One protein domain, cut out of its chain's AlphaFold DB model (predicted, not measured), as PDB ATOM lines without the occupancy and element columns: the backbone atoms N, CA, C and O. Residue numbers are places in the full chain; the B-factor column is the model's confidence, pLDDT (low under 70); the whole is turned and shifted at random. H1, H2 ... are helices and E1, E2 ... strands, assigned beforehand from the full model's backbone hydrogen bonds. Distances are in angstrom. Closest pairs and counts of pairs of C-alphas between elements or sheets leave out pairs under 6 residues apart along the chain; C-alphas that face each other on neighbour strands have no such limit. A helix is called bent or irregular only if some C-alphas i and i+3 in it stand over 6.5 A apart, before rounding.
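Overview. This is residues 55 to 240 of the 242 residues of an uncharacterized protein of Amanita muscaria Koide BX008 (UniProt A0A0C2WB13). A strongly twisted sheet of seven strands makes the middle of this domain, with the long helix H2 packed on one face and H4 on the opposite face. H1 and H7 pack on H2 beyond one end of the strands, while the hairpin E7 and E8 extends E6 and E9 beyond the sheet. The printed part has 186 residues with seven named helices and nine named strands, ordered H1 H2 E1 H3 E2 E3 E4 H4 H5 H6 E5 E6 E7 E8 E9 H7. The large sheet, E1 E2 E3 E4 E5 E9 E6, is mixed; the class is mixed, helices and strands; the whole is compact, radius of gyration of the C-alphas 16.8 A, spanning 56 by 38 by 29 A.

Arrangement. Begin at E4, residues 146 to 154, parallel to E5, residues 185 to 194; N 149 and O 187 are within hydrogen-bond range at 3.0 A. E2, residues 120 to 125, E3, residues 135 to 141, and E4 form a meander, each strand the antiparallel neighbour of the one before; look at N 123 and O 136, 2.7 A, and N 137 and O 150, 2.8 A. Edge strand E1, residues 100 to 104, is parallel to E2, with N 102 and O 122 at 2.8 A. E9, residues 221 to 227, is parallel to E5, N 190 to O 222 2.8 A, and antiparallel to edge strand E6, residues 199 to 203, N 223 to O 201 2.8 A. E6 runs on into E7, residues 206 to 210, at 20 degrees, and E8, residues 213 to 218, runs on into E9 at 11 degrees; E7 and E8 are a hairpin, N 208 to O 215 2.8 A. H2, residues 69 to 87, is on the sheet; its closest C-alphas to E1 are Ala 85 and Ser 100, 6.1 A. On the opposite face H4, residues 163 to 170, is over E5 at a height over the sheet of 9.7 A; C-alphas 164 and 190 are their closest, 6.0 A. H5, residues 172 to 175, meets H4 only through their link. H3, residues 110 to 114, and H6, residues 177 to 181, only graze the sheet and touch, closest C-alphas 111 and 178, 5.5 A. Two strand-helix-strand units, parallel neighbour strands with helices between, are E1, H3, E2, its crossover right-handed, and E4, H4 H5 H6, E5. H1, residues 57 to 65, touches residues 71 to 79 of H2 as a hairpin, closest C-alphas 63 and 72, 5.2 A. H7, residues 228 to 238, touches residues 76 to 84 of H2, closest C-alphas 80 and 232, 7.0 A. Every O i to N i+4 pair is within hydrogen-bond range in H1, H2, H3, H4 and H6, and 5 of 7 in H7; H5 is too short for one.

Along the chain. Find C-alpha 57 at (177.065, 254.528, 342.898), where H1 begins. H2 covers 26.2 A, E4 25.8 A and E5 28.9 A. H7 ends at C-alpha 238, (179.403, 253.163, 352.911); it is irregular, C-alphas 231 and 234 being 9.4 A apart.

Size, cuts and confidence. The C-alphas farthest apart, Gly 57 and Arg 211, are 58.3 A apart. The printed part has no cut; the link H2 to E1 is long, 12 residues. Mean pLDDT of the printed part is 89.9; residues 127 to 131 and 160 are under 70.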
ATOM      1  N   LEU A  55     182.687 250.699 340.632       85.06
ATOM      2  CA  LEU A  55     182.792 252.098 341.061       85.06
ATOM      3  C   LEU A  55     181.516 252.908 340.795       85.06
ATOM      4  O   LEU A  55     181.439 254.081 341.165       85.06
ATOM      5  N   ASP A  56     180.500 252.293 340.189       85.56
ATOM      6  CA  ASP A  56     179.154 252.864 340.103       85.56
ATOM      7  C   ASP A  56     178.553 253.103 341.506       85.56
ATOM      8  O   ASP A  56     178.785 252.332 342.441       85.56
ATOM      9  N   GLY A  57     177.765 254.177 341.658       84.06
ATOM     10  CA  GLY A  57     177.065 254.528 342.898       84.06
ATOM     11  C   GLY A  57     176.254 253.377 343.499       84.06
ATOM     12  O   GLY A  57     176.272 253.199 344.718       84.06
ATOM     13  N   LEU A  58     175.651 252.545 342.649       83.50
ATOM     14  CA  LEU A  58     174.812 251.417 343.051       83.50
ATOM     15  C   LEU A  58     175.576 250.368 343.873       83.50
ATOM     16  O   LEU A  58     174.986 249.731 344.746       83.50
ATOM     17  N   TRP A  59     176.885 250.200 343.648       87.38
ATOM     18  CA  TRP A  59     177.700 249.253 344.419       87.38
ATOM     19  C   TRP A  59     177.898 249.709 345.868       87.38
ATOM     20  O   TRP A  59     177.863 248.890 346.785       87.38
ATOM     21  N   TYR A  60     178.028 251.017 346.100       90.44
ATOM     22  CA  TYR A  60     178.119 251.574 347.454       90.44
ATOM     23  C   TYR A  60     176.787 251.429 348.192       90.44
ATOM     24  O   TYR A  60     176.765 250.987 349.337       90.44
ATOM     25  N   GLU A  61     175.669 251.699 347.514       86.81
ATOM     26  CA  GLU A  61     174.331 251.471 348.076       86.81
ATOM     27  C   GLU A  61     174.086 249.989 348.394       86.81
ATOM     28  O   GLU A  61     173.372 249.654 349.341       86.81
ATOM     29  N   ALA A  62     174.652 249.074 347.602       83.44
ATOM     30  CA  ALA A  62     174.587 247.640 347.868       83.44
ATOM     31  C   ALA A  62     175.375 247.255 349.132       83.44
ATOM     32  O   ALA A  62     174.874 246.484 349.952       83.44
ATOM     33  N   VAL A  63     176.565 247.835 349.333       89.19
ATOM     34  CA  VAL A  63     177.349 247.679 350.572       89.19
ATOM     35  C   VAL A  63     176.570 248.196 351.783       89.19
ATOM     36  O   VAL A  63     176.496 247.500 352.796       89.19
ATOM     37  N   GLU A  64     175.955 249.376 351.678       89.69
ATOM     38  CA  GLU A  64     175.198 250.005 352.768       89.69
ATOM     39  C   GLU A  64     173.956 249.205 353.178       89.69
ATOM     40  O   GLU A  64     173.638 249.129 354.369       89.69
ATOM     41  N   ARG A  65     173.260 248.611 352.199       84.94
ATOM     42  CA  ARG A  65     172.030 247.827 352.399       84.94
ATOM     43  C   ARG A  65     172.282 246.368 352.783       84.94
ATOM     44  O   ARG A  65     171.346 245.685 353.195       84.94
ATOM     45  N   SER A  66     173.498 245.852 352.605       81.50
ATOM     46  CA  SER A  66     173.785 244.439 352.862       81.50
ATOM     47  C   SER A  66     173.998 244.158 354.350       81.50
ATOM     48  O   SER A  66     175.064 244.423 354.907       81.50
ATOM     49  N   ASP A  67     173.020 243.494 354.965       79.31
ATOM     50  CA  ASP A  67     173.145 242.935 356.318       79.31
ATOM     51  C   ASP A  67     173.945 241.622 356.355       79.31
ATOM     52  O   ASP A  67     174.320 241.141 357.424       79.31
ATOM     53  N   ASN A  68     174.219 241.012 355.193       77.06
ATOM     54  CA  ASN A  68     175.052 239.817 355.119       77.06
ATOM     55  C   ASN A  68     176.540 240.227 355.114       77.06
ATOM     56  O   ASN A  68     176.980 240.867 354.153       77.06
ATOM     57  N   PRO A  69     177.331 239.838 356.133       79.50
ATOM     58  CA  PRO A  69     178.729 240.250 356.253       79.50
ATOM     59  C   PRO A  69     179.630 239.676 355.152       79.50
ATOM     60  O   PRO A  69     180.592 240.334 354.775       79.50
ATOM     61  N   ILE A  70     179.312 238.494 354.609       76.44
ATOM     62  CA  ILE A  70     180.075 237.871 353.514       76.44
ATOM     63  C   ILE A  70     179.895 238.692 352.237       76.44
ATOM     64  O   ILE A  70     180.866 239.143 351.646       76.44
ATOM     65  N   VAL A  71     178.641 238.963 351.866       76.56
ATOM     66  CA  VAL A  71     178.296 239.772 350.682       76.56
ATOM     67  C   VAL A  71     178.867 241.177 350.803       76.56
ATOM     68  O   VAL A  71     179.464 241.693 349.867       76.56
ATOM     69  N   ARG A  72     178.694 241.795 351.974       84.75
ATOM     70  CA  ARG A  72     179.184 243.145 352.235       84.75
ATOM     71  C   ARG A  72     180.707 243.216 352.147       84.75
ATOM     72  O   ARG A  72     181.219 244.158 351.553       84.75
ATOM     73  N   GLY A  73     181.409 242.235 352.721       84.75
ATOM     74  CA  GLY A  73     182.865 242.122 352.643       84.75
ATOM     75  C   GLY A  73     183.343 241.948 351.205       84.75
ATOM     76  O   GLY A  73     184.176 242.726 350.758       84.75
ATOM     77  N   PHE A  74     182.734 241.016 350.468       83.50
ATOM     78  CA  PHE A  74     183.042 240.779 349.060       83.50
ATOM     79  C   PHE A  74     182.843 242.042 348.214       83.50
ATOM     80  O   PHE A  74     183.760 242.477 347.530       83.50
ATOM     81  N   LEU A  75     181.680 242.696 348.289       85.69
ATOM     82  CA  LEU A  75     181.429 243.920 347.519       85.69
ATOM     83  C   LEU A  75     182.430 245.027 347.855       85.69
ATOM     84  O   LEU A  75     182.926 245.700 346.956       85.69
ATOM     85  N   ALA A  76     182.747 245.201 349.138       91.06
ATOM     86  CA  ALA A  76     183.716 246.197 349.568       91.06
ATOM     87  C   ALA A  76     185.122 245.921 349.015       91.06
ATOM     88  O   ALA A  76     185.775 246.848 348.537       91.06
ATOM     89  N   GLU A  77     185.558 244.662 349.017       90.81
ATOM     90  CA  GLU A  77     186.813 244.223 348.404       90.81
ATOM     91  C   GLU A  77     186.836 244.535 346.901       90.81
ATOM     92  O   GLU A  77     187.766 245.182 346.421       90.81
ATOM     93  N   GLN A  78     185.777 244.180 346.168       88.00
ATOM     94  CA  GLN A  78     185.698 244.414 344.723       88.00
ATOM     95  C   GLN A  78     185.707 245.909 344.368       88.00
ATOM     96  O   GLN A  78     186.410 246.327 343.441       88.00
ATOM     97  N   ILE A  79     184.991 246.739 345.137       91.94
ATOM     98  CA  ILE A  79     185.038 248.207 345.019       91.94
ATOM     99  C   ILE A  79     186.462 248.711 345.292       91.94
ATOM    100  O   ILE A  79     186.967 249.563 344.561       91.94
ATOM    101  N   CYS A  80     187.122 248.191 346.331       94.38
ATOM    102  CA  CYS A  80     188.469 248.597 346.722       94.38
ATOM    103  C   CYS A  80     189.503 248.278 345.632       94.38
ATOM    104  O   CYS A  80     190.217 249.178 345.187       94.38
ATOM    105  N   LEU A  81     189.533 247.040 345.134       93.69
ATOM    106  CA  LEU A  81     190.445 246.615 344.068       93.69
ATOM    107  C   LEU A  81     190.182 247.373 342.758       93.69
ATOM    108  O   LEU A  81     191.125 247.831 342.109       93.69
ATOM    109  N   SER A  82     188.910 247.595 342.410       92.25
ATOM    110  CA  SER A  82     188.537 248.426 341.257       92.25
ATOM    111  C   SER A  82     189.025 249.868 341.413       92.25
ATOM    112  O   SER A  82     189.498 250.479 340.453       92.25
ATOM    113  N   HIS A  83     188.948 250.420 342.628       94.75
ATOM    114  CA  HIS A  83     189.431 251.767 342.916       94.75
ATOM    115  C   HIS A  83     190.948 251.866 342.749       94.75
ATOM    116  O   HIS A  83     191.416 252.797 342.093       94.75
ATOM    117  N   ILE A  84     191.689 250.885 343.277       95.56
ATOM    118  CA  ILE A  84     193.148 250.788 343.152       95.56
ATOM    119  C   ILE A  84     193.565 250.710 341.682       95.56
ATOM    120  O   ILE A  84     194.478 251.421 341.273       95.56
ATOM    121  N   ALA A  85     192.884 249.910 340.858       94.56
ATOM    122  CA  ALA A  85     193.172 249.866 339.425       94.56
ATOM    123  C   ALA A  85     192.963 251.242 338.763       94.56
ATOM    124  O   ALA A  85     193.816 251.724 338.016       94.56
ATOM    125  N   ALA A  86     191.847 251.913 339.070       93.81
ATOM    126  CA  ALA A  86     191.465 253.169 338.430       93.81
ATOM    127  C   ALA A  86     192.265 254.403 338.897       93.81
ATOM    128  O   ALA A  86     192.451 255.324 338.100       93.81
ATOM    129  N   HIS A  87     192.733 254.431 340.150       95.00
ATOM    130  CA  HIS A  87     193.330 255.624 340.777       95.00
ATOM    131  C   HIS A  87     194.707 255.382 341.412       95.00
ATOM    132  O   HIS A  87     195.351 256.333 341.855       95.00
ATOM    133  N   GLY A  88     195.169 254.135 341.458       95.31
ATOM    134  CA  GLY A  88     196.402 253.761 342.134       95.31
ATOM    135  C   GLY A  88     196.263 253.664 343.654       95.31
ATOM    136  O   GLY A  88     195.172 253.678 344.220       95.31
ATOM    137  N   MET A  89     197.408 253.548 344.324       94.81
ATOM    138  CA  MET A  89     197.528 253.410 345.775       94.81
ATOM    139  C   MET A  89     198.783 254.139 346.278       94.81
ATOM    140  O   MET A  89     199.657 253.569 346.934       94.81
ATOM    141  N   ARG A  90     198.879 255.438 345.964       94.69
ATOM    142  CA  ARG A  90     200.059 256.269 346.274       94.69
ATOM    143  C   ARG A  90     200.368 256.416 347.766       94.69
ATOM    144  O   ARG A  90     201.504 256.709 348.117       94.69
ATOM    145  N   ALA A  91     199.377 256.190 348.630       90.50
ATOM    146  CA  ALA A  91     199.565 256.133 350.079       90.50
ATOM    147  C   ALA A  91     200.457 254.962 350.535       90.50
ATOM    148  O   ALA A  91     201.049 255.043 351.604       90.50
ATOM    149  N   VAL A  92     200.554 253.894 349.735       94.38
ATOM    150  CA  VAL A  92     201.442 252.753 349.999       94.38
ATOM    151  C   VAL A  92     202.788 252.943 349.308       94.38
ATOM    152  O   VAL A  92     203.828 252.691 349.906       94.38
ATOM    153  N   HIS A  93     202.788 253.384 348.048       95.81
ATOM    154  CA  HIS A  93     204.022 253.630 347.307       95.81
ATOM    155  C   HIS A  93     203.794 254.676 346.206       95.81
ATOM    156  O   HIS A  93     202.827 254.551 345.453       95.81
ATOM    157  N   PRO A  94     204.670 255.688 346.052       95.00
ATOM    158  CA  PRO A  94     204.417 256.852 345.194       95.00
ATOM    159  C   PRO A  94     204.231 256.511 343.709       95.00
ATOM    160  O   PRO A  94     203.504 257.213 343.009       95.00
ATOM    161  N   GLU A  95     204.851 255.428 343.235       95.44
ATOM    162  CA  GLU A  95     204.743 254.962 341.843       95.44
ATOM    163  C   GLU A  95     203.511 254.083 341.572       95.44
ATOM    164  O   GLU A  95     203.271 253.697 340.430       95.44
ATOM    165  N   LEU A  96     202.712 253.758 342.594       96.31
ATOM    166  CA  LEU A  96     201.442 253.056 342.401       96.31
ATOM    167  C   LEU A  96     200.370 254.047 341.955       96.31
ATOM    168  O   LEU A  96     199.523 254.472 342.740       96.31
ATOM    169  N   ASP A  97     200.435 254.426 340.684       95.00
ATOM    170  CA  ASP A  97     199.407 255.201 339.992       95.00
ATOM    171  C   ASP A  97     198.342 254.283 339.364       95.00
ATOM    172  O   ASP A  97     198.359 253.067 339.558       95.00
ATOM    173  N   ARG A  98     197.407 254.853 338.601       94.88
ATOM    174  CA  ARG A  98     196.457 254.107 337.772       94.88
ATOM    175  C   ARG A  98     197.167 253.007 336.975       94.88
ATOM    176  O   ARG A  98     198.156 253.255 336.287       94.88
ATOM    177  N   MET A  99     196.599 251.805 337.005       94.88
ATOM    178  CA  MET A  99     197.180 250.610 336.394       94.88
ATOM    179  C   MET A  99     196.110 249.745 335.726       94.88
ATOM    180  O   MET A  99     194.941 249.767 336.104       94.88
ATOM    181  N   SER A 100     196.503 248.955 334.727       93.06
ATOM    182  CA  SER A 100     195.636 247.891 334.209       93.06
ATOM    183  C   SER A 100     195.462 246.791 335.257       93.06
ATOM    184  O   SER A 100     196.395 246.534 336.026       93.06
ATOM    185  N   SER A 101     194.330 246.097 335.227       92.19
ATOM    186  CA  SER A 101     194.107 244.861 335.976       92.19
ATOM    187  C   SER A 101     194.132 243.636 335.054       92.19
ATOM    188  O   SER A 101     193.888 243.744 333.854       92.19
ATOM    189  N   ALA A 102     194.447 242.471 335.614       91.19
ATOM    190  CA  ALA A 102     194.292 241.171 334.973       91.19
ATOM    191  C   ALA A 102     193.815 240.135 335.996       91.19
ATOM    192  O   ALA A 102     194.176 240.196 337.171       91.19
ATOM    193  N   SER A 103     193.028 239.169 335.543       88.44
ATOM    194  CA  SER A 103     192.509 238.098 336.391       88.44
ATOM    195  C   SER A 103     193.387 236.845 336.337       88.44
ATOM    196  O   SER A 103     194.081 236.621 335.345       88.44
ATOM    197  N   PHE A 104     193.370 236.011 337.382       87.88
ATOM    198  CA  PHE A 104     194.080 234.723 337.382       87.88
ATOM    199  C   PHE A 104     193.406 233.647 338.248       87.88
ATOM    200  O   PHE A 104     192.776 233.961 339.252       87.88
ATOM    201  N   GLU A 105     193.555 232.367 337.891       83.50
ATOM    202  CA  GLU A 105     192.993 231.244 338.670       83.50
ATOM    203  C   GLU A 105     193.929 230.765 339.786       83.50
ATOM    204  O   GLU A 105     193.550 230.741 340.953       83.50
ATOM    205  N   ASP A 106     195.158 230.385 339.427       84.62
ATOM    206  CA  ASP A 106     196.136 229.792 340.355       84.62
ATOM    207  C   ASP A 106     197.277 230.763 340.683       84.62
ATOM    208  O   ASP A 106     197.609 231.020 341.841       84.62
ATOM    209  N   LYS A 107     197.871 231.366 339.650       89.50
ATOM    210  CA  LYS A 107     198.958 232.334 339.803       89.50
ATOM    211  C   LYS A 107     198.873 233.456 338.766       89.50
ATOM    212  O   LYS A 107     198.420 233.202 337.650       89.50
ATOM    213  N   PRO A 108     199.384 234.654 339.088       92.56
ATOM    214  CA  PRO A 108     199.532 235.729 338.116       92.56
ATOM    215  C   PRO A 108     200.394 235.326 336.909       92.56
ATOM    216  O   PRO A 108     201.471 234.742 337.071       92.56
ATOM    217  N   ALA A 109     199.956 235.696 335.704       92.25
ATOM    218  CA  ALA A 109     200.711 235.540 334.455       92.25
ATOM    219  C   ALA A 109     201.800 236.626 334.315       92.25
ATOM    220  O   ALA A 109     201.754 237.495 333.442       92.25
ATOM    221  N   PHE A 110     202.764 236.639 335.241       94.25
ATOM    222  CA  PHE A 110     203.829 237.649 335.253       94.25
ATOM    223  C   PHE A 110     204.763 237.559 334.046       94.25
ATOM    224  O   PHE A 110     205.291 238.577 333.620       94.25
ATOM    225  N   ASP A 111     204.969 236.370 333.494       91.88
ATOM    226  CA  ASP A 111     205.749 236.141 332.277       91.88
ATOM    227  C   ASP A 111     205.194 236.915 331.077       91.88
ATOM    228  O   ASP A 111     205.949 237.622 330.404       91.88
ATOM    229  N   GLU A 112     203.876 236.872 330.868       92.00
ATOM    230  CA  GLU A 112     203.212 237.678 329.841       92.00
ATOM    231  C   GLU A 112     203.471 239.171 330.085       92.00
ATOM    232  O   GLU A 112     203.919 239.895 329.195       92.00
ATOM    233  N   PHE A 113     203.275 239.634 331.319       95.00
ATOM    234  CA  PHE A 113     203.443 241.041 331.667       95.00
ATOM    235  C   PHE A 113     204.884 241.550 331.545       95.00
ATOM    236  O   PHE A 113     205.100 242.677 331.091       95.00
ATOM    237  N   LEU A 114     205.881 240.736 331.896       94.38
ATOM    238  CA  LEU A 114     207.301 241.081 331.786       94.38
ATOM    239  C   LEU A 114     207.697 241.409 330.339       94.38
ATOM    240  O   LEU A 114     208.544 242.286 330.133       94.38
ATOM    241  N   SER A 115     207.044 240.767 329.363       91.38
ATOM    242  CA  SER A 115     207.227 241.015 327.927       91.38
ATOM    243  C   SER A 115     206.568 242.307 327.423       91.38
ATOM    244  O   SER A 115     206.897 242.789 326.340       91.38
ATOM    245  N   THR A 116     205.672 242.907 328.210       90.88
ATOM    246  CA  THR A 116     205.033 244.183 327.861       90.88
ATOM    247  C   THR A 116     205.956 245.372 328.148       90.88
ATOM    248  O   THR A 116     206.927 245.263 328.893       90.88
ATOM    249  N   GLY A 117     205.635 246.549 327.602       90.50
ATOM    250  CA  GLY A 117     206.286 247.813 327.975       90.50
ATOM    251  C   GLY A 117     205.761 248.434 329.278       90.50
ATOM    252  O   GLY A 117     206.236 249.492 329.679       90.50
ATOM    253  N   GLN A 118     204.775 247.813 329.933       94.12
ATOM    254  CA  GLN A 118     204.150 248.351 331.140       94.12
ATOM    255  C   GLN A 118     205.034 248.129 332.375       94.12
ATOM    256  O   GLN A 118     205.843 247.198 332.429       94.12
ATOM    257  N   THR A 119     204.878 248.995 333.375       96.00
ATOM    258  CA  THR A 119     205.639 248.957 334.636       96.00
ATOM    259  C   THR A 119     204.793 248.529 335.824       96.00
ATOM    260  O   THR A 119     205.347 248.045 336.801       96.00
ATOM    261  N   THR A 120     203.464 248.646 335.751       97.44
ATOM    262  CA  THR A 120     202.574 248.302 336.867       97.44
ATOM    263  C   THR A 120     201.320 247.581 336.383       97.44
ATOM    264  O   THR A 120     200.723 247.977 335.378       97.44
ATOM    265  N   ARG A 121     200.905 246.528 337.095       97.06
ATOM    266  CA  ARG A 121     199.631 245.831 336.857       97.06
ATOM    267  C   ARG A 121     199.085 245.234 338.150       97.06
ATOM    268  O   ARG A 121     199.840 244.631 338.913       97.06
ATOM    269  N   LEU A 122     197.779 245.388 338.358       96.69
ATOM    270  CA  LEU A 122     197.022 244.708 339.407       96.69
ATOM    271  C   LEU A 122     196.590 243.324 338.912       96.69
ATOM    272  O   LEU A 122     196.116 243.177 337.791       96.69
ATOM    273  N   TYR A 123     196.706 242.321 339.765       94.81
ATOM    274  CA  TYR A 123     196.256 240.961 339.523       94.81
ATOM    275  C   TYR A 123     195.193 240.597 340.545       94.81
ATOM    276  O   TYR A 123     195.424 240.744 341.745       94.81
ATOM    277  N   VAL A 124     194.049 240.110 340.072       91.19
ATOM    278  CA  VAL A 124     192.902 239.749 340.914       91.19
ATOM    279  C   VAL A 124     192.605 238.255 340.737       91.19
ATOM    280  O   VAL A 124     192.432 237.802 339.602       91.19
ATOM    281  N   PRO A 125     192.587 237.452 341.813       88.12
ATOM    282  CA  PRO A 125     192.226 236.051 341.714       88.12
ATOM    283  C   PRO A 125     190.744 235.907 341.341       88.12
ATOM    284  O   PRO A 125     189.889 236.605 341.879       88.12
ATOM    285  N   ILE A 126     190.428 234.965 340.453       77.56
ATOM    286  CA  ILE A 126     189.040 234.555 340.165       77.56
ATOM    287  C   ILE A 126     188.615 233.327 340.971       77.56
ATOM    288  O   ILE A 126     187.427 233.020 341.057       77.56
ATOM    289  N   ALA A 127     189.574 232.624 341.581       69.12
ATOM    290  CA  ALA A 127     189.298 231.483 342.438       69.12
ATOM    291  C   ALA A 127     188.684 231.923 343.777       69.12
ATOM    292  O   ALA A 127     189.198 232.808 344.463       69.12
ATOM    293  N   TYR A 128     187.609 231.243 344.178       58.03
ATOM    294  CA  TYR A 128     186.962 231.453 345.471       58.03
ATOM    295  C   TYR A 128     187.918 231.169 346.639       58.03
ATOM    296  O   TYR A 128     188.559 230.116 346.675       58.03
ATOM    297  N   ASN A 129     187.962 232.080 347.624       59.50
ATOM    298  CA  ASN A 129     188.838 231.998 348.797       59.50
ATOM    299  C   ASN A 129     190.298 231.722 348.419       59.50
ATOM    300  O   ASN A 129     190.936 230.821 348.983       59.50
ATOM    301  N   PHE A 130     190.832 232.487 347.463       69.38
ATOM    302  CA  PHE A 130     192.247 232.409 347.145       69.38
ATOM    303  C   PHE A 130     193.059 232.665 348.420       69.38
ATOM    304  O   PHE A 130     192.952 233.701 349.066       69.38
ATOM    305  N   MET A 131     193.801 231.638 348.837       64.00
ATOM    306  CA  MET A 131     194.010 231.274 350.246       64.00
ATOM    307  C   MET A 131     194.628 232.346 351.163       64.00
ATOM    308  O   MET A 131     194.644 232.140 352.381       64.00
ATOM    309  N   THR A 132     195.196 233.423 350.616       80.38
ATOM    310  CA  THR A 132     196.054 234.360 351.359       80.38
ATOM    311  C   THR A 132     196.054 235.809 350.867       80.38
ATOM    312  O   THR A 132     196.711 236.623 351.505       80.38
ATOM    313  N   VAL A 133     195.457 236.118 349.714       90.94
ATOM    314  CA  VAL A 133     195.467 237.471 349.128       90.94
ATOM    315  C   VAL A 133     194.201 237.689 348.312       90.94
ATOM    316  O   VAL A 133     193.757 236.777 347.618       90.94
ATOM    317  N   ASP A 134     193.695 238.917 348.339       91.56
ATOM    318  CA  ASP A 134     192.552 239.349 347.527       91.56
ATOM    319  C   ASP A 134     193.024 240.003 346.220       91.56
ATOM    320  O   ASP A 134     192.278 240.136 345.258       91.56
ATOM    321  N   GLY A 135     194.299 240.393 346.155       93.56
ATOM    322  CA  GLY A 135     194.933 240.899 344.947       93.56
ATOM    323  C   GLY A 135     196.449 240.987 345.084       93.56
ATOM    324  O   GLY A 135     197.014 240.812 346.164       93.56
ATOM    325  N   GLY A 136     197.130 241.266 343.980       96.06
ATOM    326  CA  GLY A 136     198.570 241.499 343.971       96.06
ATOM    327  C   GLY A 136     198.958 242.522 342.918       96.06
ATOM    328  O   GLY A 136     198.516 242.419 341.783       96.06
ATOM    329  N   ILE A 137     199.793 243.496 343.256       97.88
ATOM    330  CA  ILE A 137     200.358 244.425 342.271       97.88
ATOM    331  C   ILE A 137     201.798 244.021 341.993       97.88
ATOM    332  O   ILE A 137     202.572 243.813 342.925       97.88
ATOM    333  N   LEU A 138     202.166 243.950 340.716       98.19
ATOM    334  CA  LEU A 138     203.562 243.889 340.298       98.19
ATOM    335  C   LEU A 138     203.983 245.269 339.796       98.19
ATOM    336  O   LEU A 138     203.401 245.770 338.835       98.19
ATOM    337  N   LEU A 139     204.991 245.853 340.442       98.19
ATOM    338  CA  LEU A 139     205.674 247.075 340.023       98.19
ATOM    339  C   LEU A 139     207.080 246.722 339.528       98.19
ATOM    340  O   LEU A 139     207.806 245.997 340.205       98.19
ATOM    341  N   LEU A 140     207.465 247.233 338.362       98.06
ATOM    342  CA  LEU A 140     208.753 246.993 337.723       98.06
ATOM    343  C   LEU A 140     209.505 248.307 337.531       98.06
ATOM    344  O   LEU A 140     209.074 249.167 336.763       98.06
ATOM    345  N   ASP A 141     210.696 248.382 338.113       97.06
ATOM    346  CA  ASP A 141     211.750 249.277 337.664       97.06
ATOM    347  C   ASP A 141     212.655 248.506 336.693       97.06
ATOM    348  O   ASP A 141     213.494 247.676 337.059       97.06
ATOM    349  N   ARG A 142     212.454 248.776 335.404       94.75
ATOM    350  CA  ARG A 142     213.194 248.118 334.324       94.75
ATOM    351  C   ARG A 142     214.632 248.618 334.204       94.75
ATOM    352  O   ARG A 142     215.458 247.877 333.677       94.75
ATOM    353  N   ALA A 143     214.928 249.830 334.677       95.50
ATOM    354  CA  ALA A 143     216.265 250.409 334.606       95.50
ATOM    355  C   ALA A 143     217.192 249.756 335.637       95.50
ATOM    356  O   ALA A 143     218.309 249.373 335.294       95.50
ATOM    357  N   SER A 144     216.712 249.568 336.868       96.69
ATOM    358  CA  SER A 144     217.480 248.907 337.932       96.69
ATOM    359  C   SER A 144     217.277 247.390 338.006       96.69
ATOM    360  O   SER A 144     217.909 246.735 338.834       96.69
ATOM    361  N   LYS A 145     216.420 246.817 337.145       97.00
ATOM    362  CA  LYS A 145     216.026 245.396 337.185       97.00
ATOM    363  C   LYS A 145     215.502 245.004 338.567       97.00
ATOM    364  O   LYS A 145     215.880 243.984 339.150       97.00
ATOM    365  N   LYS A 146     214.596 245.829 339.085       97.94
ATOM    366  CA  LYS A 146     213.930 245.622 340.365       97.94
ATOM    367  C   LYS A 146     212.434 245.433 340.168       97.94
ATOM    368  O   LYS A 146     211.796 246.141 339.395       97.94
ATOM    369  N   ALA A 147     211.883 244.450 340.856       98.00
ATOM    370  CA  ALA A 147     210.464 244.177 340.919       98.00
ATOM    371  C   ALA A 147     210.006 244.273 342.373       98.00
ATOM    372  O   ALA A 147     210.665 243.746 343.265       98.00
ATOM    373  N   THR A 148     208.859 244.894 342.605       98.19
ATOM    374  CA  THR A 148     208.208 244.902 343.915       98.19
ATOM    375  C   THR A 148     206.831 244.283 343.770       98.19
ATOM    376  O   THR A 148     206.031 244.719 342.936       98.19
ATOM    377  N   ILE A 149     206.554 243.257 344.573       97.94
ATOM    378  CA  ILE A 149     205.220 242.671 344.680       97.94
ATOM    379  C   ILE A 149     204.522 243.282 345.891       97.94
ATOM    380  O   ILE A 149     205.014 243.167 347.013       97.94
ATOM    381  N   PHE A 150     203.354 243.876 345.661       97.81
ATOM    382  CA  PHE A 150     202.440 244.302 346.714       97.81
ATOM    383  C   PHE A 150     201.302 243.289 346.814       97.81
ATOM    384  O   PHE A 150     200.349 243.351 346.039       97.81
ATOM    385  N   ALA A 151     201.413 242.332 347.729       96.94
ATOM    386  CA  ALA A 151     200.328 241.407 348.046       96.94
ATOM    387  C   ALA A 151     199.271 242.146 348.875       96.94
ATOM    388  O   ALA A 151     199.623 242.771 349.868       96.94
ATOM    389  N   ILE A 152     198.001 242.104 348.474       96.12
ATOM    390  CA  ILE A 152     196.923 242.887 349.090       96.12
ATOM    391  C   ILE A 152     195.944 241.951 349.789       96.12
ATOM    392  O   ILE A 152     195.493 240.962 349.209       96.12
ATOM    393  N   GLN A 153     195.577 242.307 351.015       94.31
ATOM    394  CA  GLN A 153     194.456 241.717 351.732       94.31
ATOM    395  C   GLN A 153     193.561 242.834 352.272       94.31
ATOM    396  O   GLN A 153     193.990 243.666 353.072       94.31
ATOM    397  N   PHE A 154     192.305 242.823 351.855       92.69
ATOM    398  CA  PHE A 154     191.229 243.618 352.410       92.69
ATOM    399  C   PHE A 154     190.555 242.845 353.547       92.69
ATOM    400  O   PHE A 154     190.240 241.661 353.434       92.69
ATOM    401  N   THR A 155     190.312 243.495 354.685       89.56
ATOM    402  CA  THR A 155     189.530 242.867 355.755       89.56
ATOM    403  C   THR A 155     188.811 243.881 356.627       89.56
ATOM    404  O   THR A 155     189.374 244.867 357.090       89.56
ATOM    405  N   LEU A 156     187.545 243.589 356.919       84.38
ATOM    406  CA  LEU A 156     186.753 244.317 357.916       84.38
ATOM    407  C   LEU A 156     186.835 243.667 359.304       84.38
ATOM    408  O   LEU A 156     186.287 244.186 360.275       84.38
ATOM    409  N   SER A 157     187.486 242.506 359.412       81.81
ATOM    410  CA  SER A 157     187.596 241.774 360.668       81.81
ATOM    411  C   SER A 157     188.769 242.279 361.502       81.81
ATOM    412  O   SER A 157     189.907 242.321 361.042       81.81
ATOM    413  N   GLN A 158     188.522 242.538 362.789       71.50
ATOM    414  CA  GLN A 158     189.587 242.837 363.755       71.50
ATOM    415  C   GLN A 158     190.501 241.631 364.025       71.50
ATOM    416  O   GLN A 158     191.646 241.793 364.451       71.50
ATOM    417  N   ARG A 159     189.997 240.413 363.790       70.38
ATOM    418  CA  ARG A 159     190.757 239.165 363.897       70.38
ATOM    419  C   ARG A 159     190.947 238.599 362.501       70.38
ATOM    420  O   ARG A 159     189.998 238.084 361.909       70.38
ATOM    421  N   HIS A 160     192.162 238.679 361.986       68.25
ATOM    422  CA  HIS A 160     192.512 238.100 360.698       68.25
ATOM    423  C   HIS A 160     193.516 236.961 360.882       68.25
ATOM    424  O   HIS A 160     194.247 236.889 361.874       68.25
ATOM    425  N   LYS A 161     193.527 236.043 359.915       73.25
ATOM    426  CA  LYS A 161     194.585 235.038 359.796       73.25
ATOM    427  C   LYS A 161     195.917 235.749 359.512       73.25
ATOM    428  O   LYS A 161     195.934 236.908 359.095       73.25
ATOM    429  N   GLN A 162     197.032 235.061 359.732       85.56
ATOM    430  CA  GLN A 162     198.368 235.539 359.350       85.56
ATOM    431  C   GLN A 162     198.569 235.367 357.832       85.56
ATOM    432  O   GLN A 162     199.422 234.596 357.394       85.56
ATOM    433  N   SER A 163     197.706 236.007 357.031       89.50
ATOM    434  CA  SER A 163     197.683 235.875 355.568       89.50
ATOM    435  C   SER A 163     199.009 236.288 354.934       89.50
ATOM    436  O   SER A 163     199.449 235.663 353.973       89.50
ATOM    437  N   ASP A 164     199.688 237.268 355.528       91.81
ATOM    438  CA  ASP A 164     201.019 237.710 355.139       91.81
ATOM    439  C   ASP A 164     202.054 236.588 355.253       91.81
ATOM    440  O   ASP A 164     202.786 236.306 354.305       91.81
ATOM    441  N   GLU A 165     202.075 235.871 356.374       90.88
ATOM    442  CA  GLU A 165     202.976 234.735 356.539       90.88
ATOM    443  C   GLU A 165     202.611 233.573 355.620       90.88
ATOM    444  O   GLU A 165     203.502 232.939 355.054       90.88
ATOM    445  N   GLU A 166     201.321 233.278 355.466       91.31
ATOM    446  CA  GLU A 166     200.866 232.179 354.616       91.31
ATOM    447  C   GLU A 166     201.173 232.445 353.137       91.31
ATOM    448  O   GLU A 166     201.645 231.532 352.451       91.31
ATOM    449  N   PHE A 167     201.005 233.683 352.656       93.31
ATOM    450  CA  PHE A 167     201.411 234.092 351.310       93.31
ATOM    451  C   PHE A 167     202.900 233.814 351.093       93.31
ATOM    452  O   PHE A 167     203.285 233.133 350.136       93.31
ATOM    453  N   HIS A 168     203.748 234.257 352.025       93.50
ATOM    454  CA  HIS A 168     205.191 234.089 351.891       93.50
ATOM    455  C   HIS A 168     205.663 232.638 352.036       93.50
ATOM    456  O   HIS A 168     206.618 232.231 351.373       93.50
ATOM    457  N   LYS A 169     204.990 231.835 352.866       90.25
ATOM    458  CA  LYS A 169     205.304 230.413 353.058       90.25
ATOM    459  C   LYS A 169     204.847 229.550 351.880       90.25
ATOM    460  O   LYS A 169     205.508 228.557 351.575       90.25
ATOM    461  N   ARG A 170     203.712 229.877 351.245       89.19
ATOM    462  CA  ARG A 170     203.056 228.997 350.257       89.19
ATOM    463  C   ARG A 170     203.146 229.486 348.817       89.19
ATOM    464  O   ARG A 170     203.394 228.671 347.934       89.19
ATOM    465  N   LEU A 171     202.938 230.777 348.574       91.12
ATOM    466  CA  LEU A 171     202.742 231.312 347.222       91.12
ATOM    467  C   LEU A 171     203.974 232.028 346.675       91.12
ATOM    468  O   LEU A 171     204.262 231.915 345.482       91.12
ATOM    469  N   TRP A 172     204.743 232.692 347.543       92.69
ATOM    470  CA  TRP A 172     205.879 233.534 347.155       92.69
ATOM    471  C   TRP A 172     206.829 232.871 346.162       92.69
ATOM    472  O   TRP A 172     207.069 233.398 345.081       92.69
ATOM    473  N   SER A 173     207.319 231.670 346.488       91.25
ATOM    474  CA  SER A 173     208.283 230.964 345.633       91.25
ATOM    475  C   SER A 173     207.741 230.633 344.240       91.25
ATOM    476  O   SER A 173     208.522 230.495 343.304       91.25
ATOM    477  N   THR A 174     206.424 230.497 344.082       92.00
ATOM    478  CA  THR A 174     205.786 230.241 342.787       92.00
ATOM    479  C   THR A 174     205.590 231.538 342.014       92.00
ATOM    480  O   THR A 174     205.860 231.568 340.816       92.00
ATOM    481  N   TRP A 175     205.179 232.601 342.705       93.62
ATOM    482  CA  TRP A 175     204.944 233.920 342.121       93.62
ATOM    483  C   TRP A 175     206.230 234.537 341.567       93.62
ATOM    484  O   TRP A 175     206.231 235.037 340.450       93.62
ATOM    485  N   ILE A 176     207.352 234.449 342.285       94.81
ATOM    486  CA  ILE A 176     208.579 235.146 341.864       94.81
ATOM    487  C   ILE A 176     209.388 234.433 340.782       94.81
ATOM    488  O   ILE A 176     210.231 235.066 340.156       94.81
ATOM    489  N   LYS A 177     209.167 233.131 340.549       95.06
ATOM    490  CA  LYS A 177     209.928 232.341 339.561       95.06
ATOM    491  C   LYS A 177     210.062 233.031 338.196       95.06
ATOM    492  O   LYS A 177     211.200 233.222 337.781       95.06
ATOM    493  N   PRO A 178     208.971 233.439 337.516       95.69
ATOM    494  CA  PRO A 178     209.079 234.116 336.221       95.69
ATOM    495  C   PRO A 178     209.853 235.441 336.292       95.69
ATOM    496  O   PRO A 178     210.590 235.765 335.368       95.69
ATOM    497  N   ILE A 179     209.738 236.179 337.401       96.81
ATOM    498  CA  ILE A 179     210.405 237.473 337.602       96.81
ATOM    499  C   ILE A 179     211.918 237.283 337.775       96.81
ATOM    500  O   ILE A 179     212.711 237.945 337.108       96.81
ATOM    501  N   VAL A 180     212.318 236.326 338.613       96.25
ATOM    502  CA  VAL A 180     213.728 235.978 338.834       96.25
ATOM    503  C   VAL A 180     214.352 235.399 337.563       96.25
ATOM    504  O   VAL A 180     215.484 235.738 337.231       96.25
ATOM    505  N   SER A 181     213.619 234.572 336.810       96.31
ATOM    506  CA  SER A 181     214.073 234.066 335.506       96.31
ATOM    507  C   SER A 181     214.280 235.171 334.467       96.31
ATOM    508  O   SER A 181     215.084 234.990 333.559       96.31
ATOM    509  N   ALA A 182     213.602 236.312 334.610       95.88
ATOM    510  CA  ALA A 182     213.807 237.508 333.792       95.88
ATOM    511  C   ALA A 182     214.899 238.453 334.347       95.88
ATOM    512  O   ALA A 182     215.007 239.600 333.898       95.88
ATOM    513  N   GLU A 183     215.696 237.972 335.309       96.81
ATOM    514  CA  GLU A 183     216.835 238.661 335.930       96.81
ATOM    515  C   GLU A 183     216.457 239.899 336.756       96.81
ATOM    516  O   GLU A 183     217.271 240.802 336.946       96.81
ATOM    517  N   PHE A 184     215.227 239.956 337.271       97.75
ATOM    518  CA  PHE A 184     214.839 240.982 338.233       97.75
ATOM    519  C   PHE A 184     215.147 240.532 339.666       97.75
ATOM    520  O   PHE A 184     214.849 239.405 340.070       97.75
ATOM    521  N   SER A 185     215.689 241.453 340.458       97.12
ATOM    522  CA  SER A 185     215.621 241.379 341.921       97.12
ATOM    523  C   SER A 185     214.176 241.589 342.379       97.12
ATOM    524  O   SER A 185     213.441 242.340 341.739       97.12
ATOM    525  N   VAL A 186     213.745 240.907 343.446       96.94
ATOM    526  CA  VAL A 186     212.340 240.944 343.888       96.94
ATOM    527  C   VAL A 186     212.223 241.314 345.360       96.94
ATOM    528  O   VAL A 186     212.652 240.547 346.222       96.94
ATOM    529  N   ASP A 187     211.567 242.442 345.617       96.50
ATOM    530  CA  ASP A 187     211.132 242.881 346.940       96.50
ATOM    531  C   ASP A 187     209.658 242.529 347.165       96.50
ATOM    532  O   ASP A 187     208.863 242.407 346.224       96.50
ATOM    533  N   SER A 188     209.283 242.380 348.434       95.94
ATOM    534  CA  SER A 188     207.914 242.062 348.836       95.94
ATOM    535  C   SER A 188     207.383 243.059 349.849       95.94
ATOM    536  O   SER A 188     208.049 243.392 350.831       95.94
ATOM    537  N   THR A 189     206.147 243.491 349.633       97.62
ATOM    538  CA  THR A 189     205.353 244.250 350.592       97.62
ATOM    539  C   THR A 189     203.979 243.603 350.708       97.62
ATOM    540  O   THR A 189     203.301 243.373 349.709       97.62
ATOM    541  N   PHE A 190     203.546 243.305 351.928       96.88
ATOM    542  CA  PHE A 190     202.189 242.856 352.208       96.88
ATOM    543  C   PHE A 190     201.358 244.032 352.717       96.88
ATOM    544  O   PHE A 190     201.704 244.659 353.714       96.88
ATOM    545  N   VAL A 191     200.265 244.332 352.028       97.00
ATOM    546  CA  VAL A 191     199.398 245.480 352.273       97.00
ATOM    547  C   VAL A 191     198.084 244.992 352.868       97.00
ATOM    548  O   VAL A 191     197.285 244.337 352.200       97.00
ATOM    549  N   TRP A 192     197.853 245.344 354.125       95.00
ATOM    550  CA  TRP A 192     196.565 245.217 354.785       95.00
ATOM    551  C   TRP A 192     195.753 246.486 354.556       95.00
ATOM    552  O   TRP A 192     196.161 247.570 354.968       95.00
ATOM    553  N   ILE A 193     194.594 246.338 353.921       94.81
ATOM    554  CA  ILE A 193     193.572 247.381 353.843       94.81
ATOM    555  C   ILE A 193     192.503 247.010 354.863       94.81
ATOM    556  O   ILE A 193     191.670 246.133 354.623       94.81
ATOM    557  N   ASP A 194     192.575 247.621 356.037       91.19
ATOM    558  CA  ASP A 194     191.741 247.248 357.173       91.19
ATOM    559  C   ASP A 194     191.269 248.471 357.972       91.19
ATOM    560  O   ASP A 194     191.449 249.618 357.570       91.19
ATOM    561  N   ALA A 195     190.567 248.228 359.079       82.12
ATOM    562  CA  ALA A 195     190.102 249.278 359.985       82.12
ATOM    563  C   ALA A 195     191.125 249.613 361.091       82.12
ATOM    564  O   ALA A 195     190.767 250.241 362.092       82.12
ATOM    565  N   LYS A 196     192.370 249.128 360.990       79.62
ATOM    566  CA  LYS A 196     193.412 249.416 361.979       79.62
ATOM    567  C   LYS A 196     194.068 250.754 361.684       79.62
ATOM    568  O   LYS A 196     193.977 251.314 360.596       79.62
ATOM    569  N   GLN A 197     194.766 251.256 362.698       79.62
ATOM    570  CA  GLN A 197     195.616 252.422 362.527       79.62
ATOM    571  C   GLN A 197     196.732 252.116 361.522       79.62
ATOM    572  O   GLN A 197     197.316 251.024 361.593       79.62
ATOM    573  N   PRO A 198     197.056 253.069 360.631       88.50
ATOM    574  CA  PRO A 198     198.160 252.912 359.710       88.50
ATOM    575  C   PRO A 198     199.450 252.568 360.449       88.50
ATOM    576  O   PRO A 198     199.788 253.176 361.466       88.50
ATOM    577  N   SER A 199     200.159 251.563 359.956       91.12
ATOM    578  CA  SER A 199     201.425 251.134 360.540       91.12
ATOM    579  C   SER A 199     202.273 250.428 359.501       91.12
ATOM    580  O   SER A 199     201.754 249.834 358.562       91.12
ATOM    581  N   GLU A 200     203.583 250.473 359.689       93.00
ATOM    582  CA  GLU A 200     204.538 249.796 358.826       93.00
ATOM    583  C   GLU A 200     205.575 249.094 359.693       93.00
ATOM    584  O   GLU A 200     206.054 249.642 360.688       93.00
ATOM    585  N   HIS A 201     205.897 247.857 359.337       92.94
ATOM    586  CA  HIS A 201     206.975 247.111 359.966       92.94
ATOM    587  C   HIS A 201     207.601 246.128 358.985       92.94
ATOM    588  O   HIS A 201     206.949 245.629 358.072       92.94
ATOM    589  N   VAL A 202     208.873 245.812 359.204       94.25
ATOM    590  CA  VAL A 202     209.595 244.810 358.418       94.25
ATOM    591  C   VAL A 202     209.581 243.488 359.175       94.25
ATOM    592  O   VAL A 202     209.920 243.431 360.360       94.25
ATOM    593  N   LYS A 203     209.203 242.410 358.488       91.00
ATOM    594  CA  LYS A 203     209.338 241.044 358.988       91.00
ATOM    595  C   LYS A 203     210.664 240.455 358.507       91.00
ATOM    596  O   LYS A 203     210.872 240.353 357.297       91.00
ATOM    597  N   PRO A 204     211.555 240.041 359.427       89.25
ATOM    598  CA  PRO A 204     212.876 239.554 359.063       89.25
ATOM    599  C   PRO A 204     212.792 238.213 358.334       89.25
ATOM    600  O   PRO A 204     211.881 237.411 358.557       89.25
ATOM    601  N   LYS A 205     213.796 237.936 357.502       89.75
ATOM    602  CA  LYS A 205     213.961 236.640 356.835       89.75
ATOM    603  C   LYS A 205     214.017 235.499 357.857       89.75
ATOM    604  O   LYS A 205     214.816 235.534 358.791       89.75
ATOM    605  N   VAL A 206     213.253 234.433 357.614       87.56
ATOM    606  CA  VAL A 206     213.300 233.212 358.434       87.56
ATOM    607  C   VAL A 206     213.909 232.069 357.640       87.56
ATOM    608  O   VAL A 206     213.449 231.714 356.551       87.56
ATOM    609  N   VAL A 207     214.944 231.458 358.212       85.56
ATOM    610  CA  VAL A 207     215.655 230.305 357.655       85.56
ATOM    611  C   VAL A 207     215.558 229.146 358.637       85.56
ATOM    612  O   VAL A 207     215.720 229.320 359.842       85.56
ATOM    613  N   LYS A 208     215.278 227.955 358.117       84.25
ATOM    614  CA  LYS A 208     215.245 226.714 358.881       84.25
ATOM    615  C   LYS A 208     216.397 225.824 358.438       84.25
ATOM    616  O   LYS A 208     216.418 225.382 357.291       84.25
ATOM    617  N   ALA A 209     217.305 225.519 359.358       82.12
ATOM    618  CA  ALA A 209     218.362 224.544 359.124       82.12
ATOM    619  C   ALA A 209     217.763 223.139 358.955       82.12
ATOM    620  O   ALA A 209     216.988 222.672 359.797       82.12
ATOM    621  N   LEU A 210     218.106 222.459 357.859       81.94
ATOM    622  CA  LEU A 210     217.783 221.052 357.621       81.94
ATOM    623  C   LEU A 210     219.080 220.243 357.509       81.94
ATOM    624  O   LEU A 210     220.154 220.781 357.256       81.94
ATOM    625  N   ARG A 211     218.979 218.913 357.639       74.00
ATOM    626  CA  ARG A 211     220.130 218.005 357.460       74.00
ATOM    627  C   ARG A 211     220.775 218.114 356.068       74.00
ATOM    628  O   ARG A 211     221.936 217.767 355.920       74.00
ATOM    629  N   SER A 212     220.025 218.587 355.071       79.62
ATOM    630  CA  SER A 212     220.471 218.814 353.689       79.62
ATOM    631  C   SER A 212     220.916 220.259 353.412       79.62
ATOM    632  O   SER A 212     221.104 220.610 352.251       79.62
ATOM    633  N   GLY A 213     221.025 221.101 354.445       78.88
ATOM    634  CA  GLY A 213     221.323 222.529 354.332       78.88
ATOM    635  C   GLY A 213     220.158 223.430 354.748       78.88
ATOM    636  O   GLY A 213     219.079 222.973 355.126       78.88
ATOM    637  N   ASP A 214     220.391 224.734 354.688       82.25
ATOM    638  CA  ASP A 214     219.427 225.746 355.104       82.25
ATOM    639  C   ASP A 214     218.287 225.916 354.091       82.25
ATOM    640  O   ASP A 214     218.508 226.070 352.890       82.25
ATOM    641  N   LYS A 215     217.043 225.933 354.580       81.62
ATOM    642  CA  LYS A 215     215.847 226.233 353.788       81.62
ATOM    643  C   LYS A 215     215.257 227.567 354.225       81.62
ATOM    644  O   LYS A 215     214.823 227.714 355.366       81.62
ATOM    645  N   VAL A 216     215.178 228.527 353.305       81.00
ATOM    646  CA  VAL A 216     214.423 229.768 353.529       81.00
ATOM    647  C   VAL A 216     212.940 229.416 353.684       81.00
ATOM    648  O   VAL A 216     212.359 228.776 352.809       81.00
ATOM    649  N   VAL A 217     212.348 229.789 354.820       79.31
ATOM    650  CA  VAL A 217     210.916 229.604 355.112       79.31
ATOM    651  C   VAL A 217     210.112 230.737 354.487       79.31
ATOM    652  O   VAL A 217     209.102 230.481 353.844       79.31
ATOM    653  N   HIS A 218     210.590 231.972 354.648       82.50
ATOM    654  CA  HIS A 218     210.118 233.148 353.924       82.50
ATOM    655  C   HIS A 218     211.247 234.186 353.797       82.50
ATOM    656  O   HIS A 218     212.166 234.185 354.630       82.50
ATOM    657  N   PRO A 219     211.213 235.052 352.765       88.75
ATOM    658  CA  PRO A 219     212.145 236.173 352.651       88.75
ATOM    659  C   PRO A 219     211.894 237.215 353.751       88.75
ATOM    660  O   PRO A 219     210.960 237.090 354.544       88.75
ATOM    661  N   GLU A 220     212.737 238.241 353.792       94.56
ATOM    662  CA  GLU A 220     212.374 239.500 354.442       94.56
ATOM    663  C   GLU A 220     211.290 240.204 353.615       94.56
ATOM    664  O   GLU A 220     211.303 240.110 352.385       94.56
ATOM    665  N   TYR A 221     210.335 240.857 354.276       95.75
ATOM    666  CA  TYR A 221     209.281 241.622 353.607       95.75
ATOM    667  C   TYR A 221     208.721 242.722 354.506       95.75
ATOM    668  O   TYR A 221     208.715 242.590 355.732       95.75
ATOM    669  N   SER A 222     208.206 243.786 353.895       96.56
ATOM    670  CA  SER A 222     207.473 244.835 354.608       96.56
ATOM    671  C   SER A 222     206.009 244.448 354.787       96.56
ATOM    672  O   SER A 222     205.416 243.795 353.930       96.56
ATOM    673  N   VAL A 223     205.408 244.872 355.891       95.75
ATOM    674  CA  VAL A 223     203.973 244.780 356.154       95.75
ATOM    675  C   VAL A 223     203.460 246.182 356.431       95.75
ATOM    676  O   VAL A 223     203.924 246.839 357.361       95.75
ATOM    677  N   ILE A 224     202.496 246.621 355.629       95.56
ATOM    678  CA  ILE A 224     201.885 247.944 355.720       95.56
ATOM    679  C   ILE A 224     200.398 247.762 356.008       95.56
ATOM    680  O   ILE A 224     199.706 247.068 355.272       95.56
ATOM    681  N   HIS A 225     199.906 248.402 357.062       94.50
ATOM    682  CA  HIS A 225     198.484 248.604 357.310       94.50
ATOM    683  C   HIS A 225     198.094 249.995 356.824       94.50
ATOM    684  O   HIS A 225     198.729 250.984 357.198       94.50
ATOM    685  N   VAL A 226     197.040 250.071 356.021       94.75
ATOM    686  CA  VAL A 226     196.398 251.319 355.605       94.75
ATOM    687  C   VAL A 226     194.903 251.250 355.885       94.75
ATOM    688  O   VAL A 226     194.261 250.223 355.662       94.75
ATOM    689  N   GLY A 227     194.346 252.367 356.351       93.75
ATOM    690  CA  GLY A 227     192.909 252.495 356.557       93.75
ATOM    691  C   GLY A 227     192.147 252.498 355.232       93.75
ATOM    692  O   GLY A 227     192.611 253.069 354.235       93.75
ATOM    693  N   VAL A 228     190.951 251.903 355.205       93.81
ATOM    694  CA  VAL A 228     190.085 251.903 354.009       93.81
ATOM    695  C   VAL A 228     189.812 253.328 353.521       93.81
ATOM    696  O   VAL A 228     189.731 253.557 352.323       93.81
ATOM    697  N   GLU A 229     189.700 254.308 354.415       92.62
ATOM    698  CA  GLU A 229     189.485 255.717 354.082       92.62
ATOM    699  C   GLU A 229     190.659 256.360 353.343       92.62
ATOM    700  O   GLU A 229     190.443 257.263 352.532       92.62
ATOM    701  N   THR A 230     191.876 255.870 353.597       91.56
ATOM    702  CA  THR A 230     193.101 256.320 352.928       91.56
ATOM    703  C   THR A 230     193.134 255.828 351.484       91.56
ATOM    704  O   THR A 230     193.575 256.550 350.594       91.56
ATOM    705  N   VAL A 231     192.627 254.615 351.242       92.44
ATOM    706  CA  VAL A 231     192.507 254.051 349.891       92.44
ATOM    707  C   VAL A 231     191.282 254.615 349.179       92.44
ATOM    708  O   VAL A 231     191.369 255.044 348.035       92.44
ATOM    709  N   HIS A 232     190.126 254.626 349.845       93.19
ATOM    710  CA  HIS A 232     188.864 255.053 349.266       93.19
ATOM    711  C   HIS A 232     187.844 255.548 350.310       93.19
ATOM    712  O   HIS A 232     186.993 254.813 350.816       93.19
ATOM    713  N   ARG A 233     187.830 256.867 350.540       93.38
ATOM    714  CA  ARG A 233     186.918 257.526 351.494       93.38
ATOM    715  C   ARG A 233     185.428 257.213 351.296       93.38
ATOM    716  O   ARG A 233     184.718 257.021 352.277       93.38
ATOM    717  N   LYS A 234     184.933 257.158 350.052       94.75
ATOM    718  CA  LYS A 234     183.511 256.864 349.775       94.75
ATOM    719  C   LYS A 234     183.130 255.454 350.238       94.75
ATOM    720  O   LYS A 234     182.068 255.278 350.824       94.75
ATOM    721  N   LEU A 235     184.010 254.476 350.021       94.38
ATOM    722  CA  LEU A 235     183.808 253.114 350.507       94.38
ATOM    723  C   LEU A 235     183.804 253.067 352.042       94.38
ATOM    724  O   LEU A 235     182.942 252.422 352.627       94.38
ATOM    725  N   ALA A 236     184.708 253.798 352.698       93.00
ATOM    726  CA  ALA A 236     184.739 253.873 354.158       93.00
ATOM    727  C   ALA A 236     183.439 254.459 354.760       93.00
ATOM    728  O   ALA A 236     182.939 253.947 355.763       93.00
ATOM    729  N   ILE A 237     182.832 255.461 354.106       94.12
ATOM    730  CA  ILE A 237     181.505 255.989 354.482       94.12
ATOM    731  C   ILE A 237     180.423 254.911 354.324       94.12
ATOM    732  O   ILE A 237     179.682 254.654 355.271       94.12
ATOM    733  N   ALA A 238     180.371 254.237 353.170       92.62
ATOM    734  CA  ALA A 238     179.403 253.163 352.911       92.62
ATOM    735  C   ALA A 238     179.528 252.006 353.925       92.62
ATOM    736  O   ALA A 238     178.551 251.370 354.324       92.62
ATOM    737  N   LEU A 239     180.750 251.760 354.400       91.81
ATOM    738  CA  LEU A 239     181.055 250.778 355.432       91.81
ATOM    739  C   LEU A 239     180.769 251.255 356.860       91.81
ATOM    740  O   LEU A 239     180.839 250.423 357.766       91.81
ATOM    741  N   LYS A 240     180.405 252.524 357.077       91.00
ATOM    742  CA  LYS A 240     180.139 253.110 358.404       91.00
ATOM    743  C   LYS A 240     181.319 252.947 359.373       91.00
ATOM    744  O   LYS A 240     181.123 252.631 360.544       91.00
TER     745      LYS A 240